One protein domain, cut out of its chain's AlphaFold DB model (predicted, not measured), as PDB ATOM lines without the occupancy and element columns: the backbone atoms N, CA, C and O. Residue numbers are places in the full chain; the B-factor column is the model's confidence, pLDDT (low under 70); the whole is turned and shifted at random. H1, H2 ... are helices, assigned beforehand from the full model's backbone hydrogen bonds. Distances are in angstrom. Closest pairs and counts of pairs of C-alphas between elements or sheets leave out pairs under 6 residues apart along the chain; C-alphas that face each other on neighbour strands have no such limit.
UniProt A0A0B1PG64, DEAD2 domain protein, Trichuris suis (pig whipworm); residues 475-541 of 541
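AT A GLANCE: This is residues 475 to 541 of the 541 residues of the protein "DEAD2 domain protein" of Trichuris suis (pig whipworm) (UniProt A0A0B1PG64). One long helix, H1, lies in the middle of the domain, with a second helix, H2, crossing it at nearly a right angle toward the end where H1 begins, and the short helix H3 following H2 on that same side. On the other side of H1 from H2, residues 478 to 482 form part of a long opening stretch with no named element, while residues 512 to 522 lead from the end of H1 back to H2. The printed part has 67 residues, with three named helices in the order H1, H2, H3 and no named strand; the class is all helix. The whole is compact, with a radius of gyration of the C-alphas of 11.5 A, and only just rounded, spanning 34 by 23 by 22 A.

IN THESE COORDINATES: The printed part begins at Val 475, whose C-alpha is at (-49.364, -38.251, -35.674), and residues 475 to 494 hold no named element. H1 covers residues 495 to 511, from C-alpha 495 at (-42.347, -41.415, -55.897) to C-alpha 511 at (-33.823, -44.232, -32.647), a length of 24.9 A. H2 covers residues 523 to 535 and measures 18.1 A. H3 covers residues 537 to 540 and measures 5.6 A, ending with C-alpha 540 at (-29.640, -50.008, -47.641).

HOW THE PARTS SIT: H1 and H2 touch, with the C-alphas of Leu 498 and Cys 529 the closest at 6.4 A. H1 touches H2 with its residues 498 to 502 alone, and H2 touches H1 with its residues 529 to 533 alone. The lines of H1 and H2 are about perpendicular, at 85 degrees. H1 also touches H3, with its residues 499 to 506 alone; the closest C-alphas are those of Gly 502 and Val 538, 6.3 A apart. H2 and H3 only just touch, with 3 pairs of C-alphas within 8 A, and only at the corner by their link; the closest C-alphas are those of Trp 533 and Trp 539, at 5.1 A. In H2 every O i to N i+4 pair is within hydrogen-bond range, in H1 12 of 13 are, and H3 is too short for such a pair.

THE WHOLE: The two C-alphas farthest apart are those of Ala 490 and Gln 514, at 34.6 A. The C-alphas of the first and last printed residues, Val 475 and Ser 541, are 23.6 A apart, and Ser 541 is the chain's last residue. The printed part has no cut. The link from H1 to H2 is long, with 11 residues, and the link from H2 to H3 is tight, with 1 residue. The mean pLDDT of the printed part is 91.4, and no printed residue is under 70; H3 has a mean of 81.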
ATOM      1  N   VAL A 475     -48.846 -38.294 -34.302       93.38
ATOM      2  CA  VAL A 475     -49.364 -38.251 -35.674       93.38
ATOM      3  C   VAL A 475     -48.329 -37.565 -36.557       93.38
ATOM      4  O   VAL A 475     -48.202 -36.341 -36.560       93.38
ATOM      5  N   CYS A 476     -47.568 -38.359 -37.308       91.88
ATOM      6  CA  CYS A 476     -46.579 -37.844 -38.250       91.88
ATOM      7  C   CYS A 476     -47.242 -37.552 -39.602       91.88
ATOM      8  O   CYS A 476     -47.595 -38.471 -40.338       91.88
ATOM      9  N   SER A 477     -47.435 -36.269 -39.915       94.44
ATOM     10  CA  SER A 477     -48.145 -35.834 -41.134       94.44
ATOM     11  C   SER A 477     -47.212 -35.564 -42.322       94.44
ATOM     12  O   SER A 477     -47.667 -35.502 -43.467       94.44
ATOM     13  N   SER A 478     -45.913 -35.410 -42.055       95.81
ATOM     14  CA  SER A 478     -44.897 -35.046 -43.042       95.81
ATOM     15  C   SER A 478     -43.598 -35.788 -42.766       95.81
ATOM     16  O   SER A 478     -43.223 -35.968 -41.609       95.81
ATOM     17  N   GLY A 479     -42.906 -36.201 -43.824       93.75
ATOM     18  CA  GLY A 479     -41.600 -36.832 -43.702       93.75
ATOM     19  C   GLY A 479     -40.464 -35.823 -43.500       93.75
ATOM     20  O   GLY A 479     -40.693 -34.612 -43.437       93.75
ATOM     21  N   PRO A 480     -39.214 -36.308 -43.402       92.75
ATOM     22  CA  PRO A 480     -38.048 -35.491 -43.049       92.75
ATOM     23  C   PRO A 480     -37.702 -34.412 -44.087       92.75
ATOM     24  O   PRO A 480     -37.012 -33.449 -43.773       92.75
ATOM     25  N   ASP A 481     -38.180 -34.569 -45.317       92.56
ATOM     26  CA  ASP A 481     -38.046 -33.628 -46.430       92.56
ATOM     27  C   ASP A 481     -39.221 -32.632 -46.523       92.56
ATOM     28  O   ASP A 481     -39.289 -31.841 -47.463       92.56
ATOM     29  N   GLY A 482     -40.167 -32.674 -45.577       92.94
ATOM     30  CA  GLY A 482     -41.381 -31.856 -45.577       92.94
ATOM     31  C   GLY A 482     -42.497 -32.380 -46.488       92.94
ATOM     32  O   GLY A 482     -43.578 -31.789 -46.519       92.94
ATOM     33  N   THR A 483     -42.280 -33.490 -47.203       94.56
ATOM     34  CA  THR A 483     -43.305 -34.105 -48.056       94.56
ATOM     35  C   THR A 483     -44.442 -34.659 -47.196       94.56
ATOM     36  O   THR A 483     -44.206 -35.360 -46.214       94.56
ATOM     37  N   SER A 484     -45.691 -34.372 -47.571       95.19
ATOM     38  CA  SER A 484     -46.866 -34.885 -46.856       95.19
ATOM     39  C   SER A 484     -46.983 -36.410 -46.983       95.19
ATOM     40  O   SER A 484     -46.963 -36.964 -48.087       95.19
ATOM     41  N   LEU A 485     -47.143 -37.088 -45.844       93.94
ATOM     42  CA  LEU A 485     -47.317 -38.538 -45.767       93.94
ATOM     43  C   LEU A 485     -48.792 -38.904 -45.982       93.94
ATOM     44  O   LEU A 485     -49.551 -39.108 -45.039       93.94
ATOM     45  N   ASN A 486     -49.206 -38.977 -47.249       92.50
ATOM     46  CA  ASN A 486     -50.584 -39.272 -47.649       92.50
ATOM     47  C   ASN A 486     -50.665 -40.542 -48.516       92.50
ATOM     48  O   ASN A 486     -50.285 -40.528 -49.687       92.50
ATOM     49  N   CYS A 487     -51.241 -41.612 -47.960       91.12
ATOM     50  CA  CYS A 487     -51.417 -42.907 -48.630       91.12
ATOM     51  C   CYS A 487     -52.767 -43.065 -49.374       91.12
ATOM     52  O   CYS A 487     -53.257 -44.181 -49.547       91.12
ATOM     53  N   SER A 488     -53.413 -41.974 -49.797       92.50
ATOM     54  CA  SER A 488     -54.646 -42.035 -50.603       92.50
ATOM     55  C   SER A 488     -54.431 -42.721 -51.960       92.50
ATOM     56  O   SER A 488     -53.321 -42.749 -52.487       92.50
ATOM     57  N   TYR A 489     -55.506 -43.240 -52.571       88.50
ATOM     58  CA  TYR A 489     -55.442 -43.935 -53.868       88.50
ATOM     59  C   TYR A 489     -54.733 -43.116 -54.960       88.50
ATOM     60  O   TYR A 489     -53.954 -43.670 -55.730       88.50
ATOM     61  N   ALA A 490     -54.961 -41.800 -54.989       90.94
ATOM     62  CA  ALA A 490     -54.351 -40.897 -55.961       90.94
ATOM     63  C   ALA A 490     -52.852 -40.644 -55.716       90.94
ATOM     64  O   ALA A 490     -52.125 -40.357 -56.660       90.94
ATOM     65  N   ASN A 491     -52.382 -40.743 -54.466       91.44
ATOM     66  CA  ASN A 491     -51.021 -40.346 -54.087       91.44
ATOM     67  C   ASN A 491     -50.108 -41.521 -53.699       91.44
ATOM     68  O   ASN A 491     -48.893 -41.365 -53.666       91.44
ATOM     69  N   ARG A 492     -50.651 -42.717 -53.446       90.38
ATOM     70  CA  ARG A 492     -49.879 -43.897 -53.005       90.38
ATOM     71  C   ARG A 492     -48.818 -44.383 -54.000       90.38
ATOM     72  O   ARG A 492     -47.934 -45.138 -53.611       90.38
ATOM     73  N   SER A 493     -48.915 -43.965 -55.263       91.06
ATOM     74  CA  SER A 493     -47.949 -44.264 -56.332       91.06
ATOM     75  C   SER A 493     -46.962 -43.120 -56.597       91.06
ATOM     76  O   SER A 493     -46.137 -43.221 -57.496       91.06
ATOM     77  N   ASN A 494     -47.043 -42.021 -55.843       92.38
ATOM     78  CA  ASN A 494     -46.156 -40.873 -55.993       92.38
ATOM     79  C   ASN A 494     -44.764 -41.186 -55.423       92.38
ATOM     80  O   ASN A 494     -44.618 -41.442 -54.228       92.38
ATOM     81  N   GLU A 495     -43.734 -41.102 -56.263       91.62
ATOM     82  CA  GLU A 495     -42.347 -41.415 -55.897       91.62
ATOM     83  C   GLU A 495     -41.822 -40.572 -54.728       91.62
ATOM     84  O   GLU A 495     -41.140 -41.096 -53.848       91.62
ATOM     85  N   LYS A 496     -42.185 -39.282 -54.651       91.44
ATOM     86  CA  LYS A 496     -41.753 -38.413 -53.541       91.44
ATOM     87  C   LYS A 496     -42.326 -38.880 -52.209       91.44
ATOM     88  O   LYS A 496     -41.619 -38.914 -51.207       91.44
ATOM     89  N   TYR A 497     -43.598 -39.274 -52.210       93.88
ATOM     90  CA  TYR A 497     -44.253 -39.835 -51.033       93.88
ATOM     91  C   TYR A 497     -43.592 -41.150 -50.611       93.88
ATOM     92  O   TYR A 497     -43.261 -41.312 -49.438       93.88
ATOM     93  N   LEU A 498     -43.345 -42.061 -51.557       93.25
ATOM     94  CA  LEU A 498     -42.716 -43.354 -51.275       93.25
ATOM     95  C   LEU A 498     -41.318 -43.178 -50.674       93.25
ATOM     96  O   LEU A 498     -41.012 -43.789 -49.649       93.25
ATOM     97  N   ALA A 499     -40.484 -42.321 -51.267       92.00
ATOM     98  CA  ALA A 499     -39.147 -42.033 -50.759       92.00
ATOM     99  C   ALA A 499     -39.191 -41.383 -49.365       92.00
ATOM    100  O   ALA A 499     -38.468 -41.802 -48.460       92.00
ATOM    101  N   SER A 500     -40.072 -40.398 -49.166       94.38
ATOM    102  CA  SER A 500     -40.240 -39.704 -47.884       94.38
ATOM    103  C   SER A 500     -40.742 -40.634 -46.771       94.38
ATOM    104  O   SER A 500     -40.207 -40.617 -45.658       94.38
ATOM    105  N   LEU A 501     -41.693 -41.525 -47.075       95.19
ATOM    106  CA  LEU A 501     -42.169 -42.557 -46.151       95.19
ATOM    107  C   LEU A 501     -41.034 -43.504 -45.747       95.19
ATOM    108  O   LEU A 501     -40.834 -43.746 -44.559       95.19
ATOM    109  N   GLY A 502     -40.262 -43.997 -46.719       94.50
ATOM    110  CA  GLY A 502     -39.139 -44.894 -46.450       94.50
ATOM    111  C   GLY A 502     -38.067 -44.235 -45.578       94.50
ATOM    112  O   GLY A 502     -37.647 -44.812 -44.579       94.50
ATOM    113  N   ASN A 503     -37.696 -42.987 -45.876       93.62
ATOM    114  CA  ASN A 503     -36.759 -42.215 -45.051       93.62
ATOM    115  C   ASN A 503     -37.293 -41.958 -43.632       93.62
ATOM    116  O   ASN A 503     -36.526 -41.978 -42.670       93.62
ATOM    117  N   SER A 504     -38.603 -41.743 -43.485       94.62
ATOM    118  CA  SER A 504     -39.243 -41.600 -42.171       94.62
ATOM    119  C   SER A 504     -39.096 -42.879 -41.344       94.62
ATOM    120  O   SER A 504     -38.714 -42.813 -40.176       94.62
ATOM    121  N   VAL A 505     -39.323 -44.044 -41.959       93.94
ATOM    122  CA  VAL A 505     -39.137 -45.349 -41.308       93.94
ATOM    123  C   VAL A 505     -37.667 -45.575 -40.939       93.94
ATOM    124  O   VAL A 505     -37.394 -45.929 -39.798       93.94
ATOM    125  N   VAL A 506     -36.714 -45.301 -41.840       93.00
ATOM    126  CA  VAL A 506     -35.264 -45.421 -41.563       93.00
ATOM    127  C   VAL A 506     -34.847 -44.557 -40.369       93.00
ATOM    128  O   VAL A 506     -34.113 -45.015 -39.493       93.00
ATOM    129  N   ASN A 507     -35.339 -43.319 -40.290       92.81
ATOM    130  CA  ASN A 507     -35.043 -42.439 -39.162       92.81
ATOM    131  C   ASN A 507     -35.594 -42.991 -37.840       92.81
ATOM    132  O   ASN A 507     -34.895 -42.933 -36.830       92.81
ATOM    133  N   LEU A 508     -36.794 -43.581 -37.844       93.00
ATOM    134  CA  LEU A 508     -37.338 -44.256 -36.664       93.00
ATOM    135  C   LEU A 508     -36.505 -45.491 -36.289       93.00
ATOM    136  O   LEU A 508     -36.211 -45.676 -35.109       93.00
ATOM    137  N   CYS A 509     -36.058 -46.293 -37.264       91.88
ATOM    138  CA  CYS A 509     -35.219 -47.477 -37.025       91.88
ATOM    139  C   CYS A 509     -33.919 -47.145 -36.284       91.88
ATOM    140  O   CYS A 509     -33.420 -47.970 -35.525       91.88
ATOM    141  N   ARG A 510     -33.361 -45.949 -36.498       90.88
ATOM    142  CA  ARG A 510     -32.115 -45.505 -35.850       90.88
ATOM    143  C   ARG A 510     -32.298 -45.116 -34.385       90.88
ATOM    144  O   ARG A 510     -31.322 -45.117 -33.643       90.88
ATOM    145  N   ILE A 511     -33.517 -44.753 -33.986       93.19
ATOM    146  CA  ILE A 511     -33.823 -44.232 -32.647       93.19
ATOM    147  C   ILE A 511     -34.496 -45.303 -31.784       93.19
ATOM    148  O   ILE A 511     -34.266 -45.341 -30.578       93.19
ATOM    149  N   VAL A 512     -35.315 -46.173 -32.382       92.19
ATOM    150  CA  VAL A 512     -36.081 -47.187 -31.652       92.19
ATOM    151  C   VAL A 512     -35.227 -48.443 -31.433       92.19
ATOM    152  O   VAL A 512     -34.941 -49.167 -32.391       92.19
ATOM    153  N   PRO A 513     -34.815 -48.738 -30.187       88.88
ATOM    154  CA  PRO A 513     -34.051 -49.942 -29.895       88.88
ATOM    155  C   PRO A 513     -34.938 -51.191 -30.024       88.88
ATOM    156  O   PRO A 513     -36.149 -51.126 -29.847       88.88
ATOM    157  N   GLN A 514     -34.322 -52.350 -30.279       90.31
ATOM    158  CA  GLN A 514     -34.962 -53.684 -30.260       90.31
ATOM    159  C   GLN A 514     -35.984 -53.982 -31.377       90.31
ATOM    160  O   GLN A 514     -36.438 -55.121 -31.481       90.31
ATOM    161  N   GLY A 515     -36.256 -53.027 -32.269       89.81
ATOM    162  CA  GLY A 515     -36.983 -53.254 -33.520       89.81
ATOM    163  C   GLY A 515     -38.298 -52.484 -33.631       89.81
ATOM    164  O   GLY A 515     -38.809 -51.922 -32.668       89.81
ATOM    165  N   LEU A 516     -38.840 -52.457 -34.848       92.88
ATOM    166  CA  LEU A 516     -40.067 -51.749 -35.205       92.88
ATOM    167  C   LEU A 516     -41.078 -52.706 -35.819       92.88
ATOM    168  O   LEU A 516     -40.724 -53.569 -36.623       92.88
ATOM    169  N   LEU A 517     -42.349 -52.491 -35.492       94.38
ATOM    170  CA  LEU A 517     -43.470 -53.153 -36.142       94.38
ATOM    171  C   LEU A 517     -44.216 -52.131 -37.004       94.38
ATOM    172  O   LEU A 517     -44.799 -51.184 -36.481       94.38
ATOM    173  N   VAL A 518     -44.176 -52.315 -38.325       92.94
ATOM    174  CA  VAL A 518     -44.765 -51.384 -39.299       92.94
ATOM    175  C   VAL A 518     -45.931 -52.059 -40.009       92.94
ATOM    176  O   VAL A 518     -45.759 -53.093 -40.654       92.94
ATOM    177  N   PHE A 519     -47.116 -51.460 -39.911       94.31
ATOM    178  CA  PHE A 519     -48.323 -51.939 -40.581       94.31
ATOM    179  C   PHE A 519     -48.587 -51.142 -41.861       94.31
ATOM    180  O   PHE A 519     -48.497 -49.916 -41.865       94.31
ATOM    181  N   PHE A 520     -48.957 -51.843 -42.934       92.94
ATOM    182  CA  PHE A 520     -49.382 -51.243 -44.202       92.94
ATOM    183  C   PHE A 520     -50.874 -51.502 -44.448       92.94
ATOM    184  O   PHE A 520     -51.397 -52.511 -43.973       92.94
ATOM    185  N   PRO A 521     -51.559 -50.653 -45.239       90.94
ATOM    186  CA  PRO A 521     -52.977 -50.844 -45.556       90.94
ATOM    187  C   PRO A 521     -53.285 -52.141 -46.322       90.94
ATOM    188  O   PRO A 521     -54.404 -52.641 -46.261       90.94
ATOM    189  N   SER A 522     -52.320 -52.674 -47.080       92.06
ATOM    190  CA  SER A 522     -52.453 -53.941 -47.806       92.06
ATOM    191  C   SER A 522     -51.087 -54.554 -48.127       92.06
ATOM    192  O   SER A 522     -50.087 -53.837 -48.201       92.06
ATOM    193  N   TYR A 523     -51.057 -55.868 -48.383       91.25
ATOM    194  CA  TYR A 523     -49.851 -56.555 -48.868       91.25
ATOM    195  C   TYR A 523     -49.366 -55.989 -50.204       91.25
ATOM    196  O   TYR A 523     -48.190 -55.700 -50.339       91.25
ATOM    197  N   GLY A 524     -50.272 -55.696 -51.144       91.94
ATOM    198  CA  GLY A 524     -49.877 -55.084 -52.416       91.94
ATOM    199  C   GLY A 524     -49.201 -53.718 -52.241       91.94
ATOM    200  O   GLY A 524     -48.263 -53.404 -52.965       91.94
ATOM    201  N   GLN A 525     -49.625 -52.915 -51.256       91.62
ATOM    202  CA  GLN A 525     -48.949 -51.652 -50.952       91.62
ATOM    203  C   GLN A 525     -47.605 -51.875 -50.249       91.62
ATOM    204  O   GLN A 525     -46.660 -51.143 -50.529       91.62
ATOM    205  N   LEU A 526     -47.514 -52.857 -49.347       94.00
ATOM    206  CA  LEU A 526     -46.249 -53.263 -48.732       94.00
ATOM    207  C   LEU A 526     -45.240 -53.670 -49.811       94.00
ATOM    208  O   LEU A 526     -44.145 -53.116 -49.856       94.00
ATOM    209  N   ASP A 527     -45.622 -54.585 -50.700       93.75
ATOM    210  CA  ASP A 527     -44.761 -55.088 -51.768       93.75
ATOM    211  C   ASP A 527     -44.304 -53.935 -52.663       93.75
ATOM    212  O   ASP A 527     -43.105 -53.714 -52.811       93.75
ATOM    213  N   PHE A 528     -45.238 -53.095 -53.113       91.81
ATOM    214  CA  PHE A 528     -44.934 -51.922 -53.932       91.81
ATOM    215  C   PHE A 528     -43.962 -50.938 -53.252       91.81
ATOM    216  O   PHE A 528     -42.989 -50.495 -53.864       91.81
ATOM    217  N   CYS A 529     -44.176 -50.618 -51.970       93.50
ATOM    218  CA  CYS A 529     -43.260 -49.765 -51.209       93.50
ATOM    219  C   CYS A 529     -41.878 -50.416 -51.067       93.50
ATOM    220  O   CYS A 529     -40.862 -49.758 -51.284       93.50
ATOM    221  N   THR A 530     -41.822 -51.703 -50.719       92.06
ATOM    222  CA  THR A 530     -40.550 -52.408 -50.508       92.06
ATOM    223  C   THR A 530     -39.755 -52.588 -51.799       92.06
ATOM    224  O   THR A 530     -38.537 -52.429 -51.773       92.06
ATOM    225  N   GLU A 531     -40.406 -52.869 -52.928       92.94
ATOM    226  CA  GLU A 531     -39.772 -52.917 -54.249       92.94
ATOM    227  C   GLU A 531     -39.174 -51.561 -54.620       92.94
ATOM    228  O   GLU A 531     -37.998 -51.486 -54.984       92.94
ATOM    229  N   HIS A 532     -39.938 -50.480 -54.436       91.88
ATOM    230  CA  HIS A 532     -39.452 -49.125 -54.676       91.88
ATOM    231  C   HIS A 532     -38.248 -48.790 -53.781       91.88
ATOM    232  O   HIS A 532     -37.219 -48.314 -54.258       91.88
ATOM    233  N   TRP A 533     -38.315 -49.102 -52.484       94.00
ATOM    234  CA  TRP A 533     -37.211 -48.838 -51.560       94.00
ATOM    235  C   TRP A 533     -35.963 -49.659 -51.858       94.00
ATOM    236  O   TRP A 533     -34.868 -49.133 -51.675       94.00
ATOM    237  N   LYS A 534     -36.108 -50.910 -52.320       91.75
ATOM    238  CA  LYS A 534     -34.992 -51.772 -52.753       91.75
ATOM    239  C   LYS A 534     -34.332 -51.274 -54.034       91.75
ATOM    240  O   LYS A 534     -33.125 -51.450 -54.194       91.75
ATOM    241  N   ALA A 535     -35.115 -50.688 -54.940       87.75
ATOM    242  CA  ALA A 535     -34.604 -50.047 -56.147       87.75
ATOM    243  C   ALA A 535     -33.861 -48.736 -55.824       87.75
ATOM    244  O   ALA A 535     -32.911 -48.372 -56.516       87.75
ATOM    245  N   CYS A 536     -34.257 -48.052 -54.749       81.88
ATOM    246  CA  CYS A 536     -33.592 -46.861 -54.234       81.88
ATOM    247  C   CYS A 536     -32.528 -47.182 -53.159       81.88
ATOM    248  O   CYS A 536     -32.344 -48.311 -52.714       81.88
ATOM    249  N   ILE A 537     -31.799 -46.155 -52.709       80.12
ATOM    250  CA  ILE A 537     -30.764 -46.286 -51.659       80.12
ATOM    251  C   ILE A 537     -31.390 -46.462 -50.259       80.12
ATOM    252  O   ILE A 537     -30.732 -46.945 -49.337       80.12
ATOM    253  N   VAL A 538     -32.676 -46.128 -50.110       81.44
ATOM    254  CA  VAL A 538     -33.408 -46.122 -48.833       81.44
ATOM    255  C   VAL A 538     -33.361 -47.483 -48.132       81.44
ATOM    256  O   VAL A 538     -33.141 -47.526 -46.931       81.44
ATOM    257  N   TRP A 539     -33.480 -48.601 -48.859       84.81
ATOM    258  CA  TRP A 539     -33.453 -49.940 -48.251       84.81
ATOM    259  C   TRP A 539     -32.099 -50.333 -47.645       84.81
ATOM    260  O   TRP A 539     -32.031 -51.209 -46.788       84.81
ATOM    261  N   ARG A 540     -31.005 -49.726 -48.118       79.12
ATOM    262  CA  ARG A 540     -29.640 -50.008 -47.641       79.12
ATOM    263  C   ARG A 540     -29.176 -49.039 -46.544       79.12
ATOM    264  O   ARG A 540     -28.047 -49.182 -46.082       79.12
ATOM    265  N   SER A 541     -29.997 -48.042 -46.207       70.25
ATOM    266  CA  SER A 541     -29.695 -46.926 -45.293       70.25
ATOM    267  C   SER A 541     -30.195 -47.188 -43.880       70.25
ATOM    268  O   SER A 541     -29.628 -46.552 -42.951       70.25
TER     269      SER A 541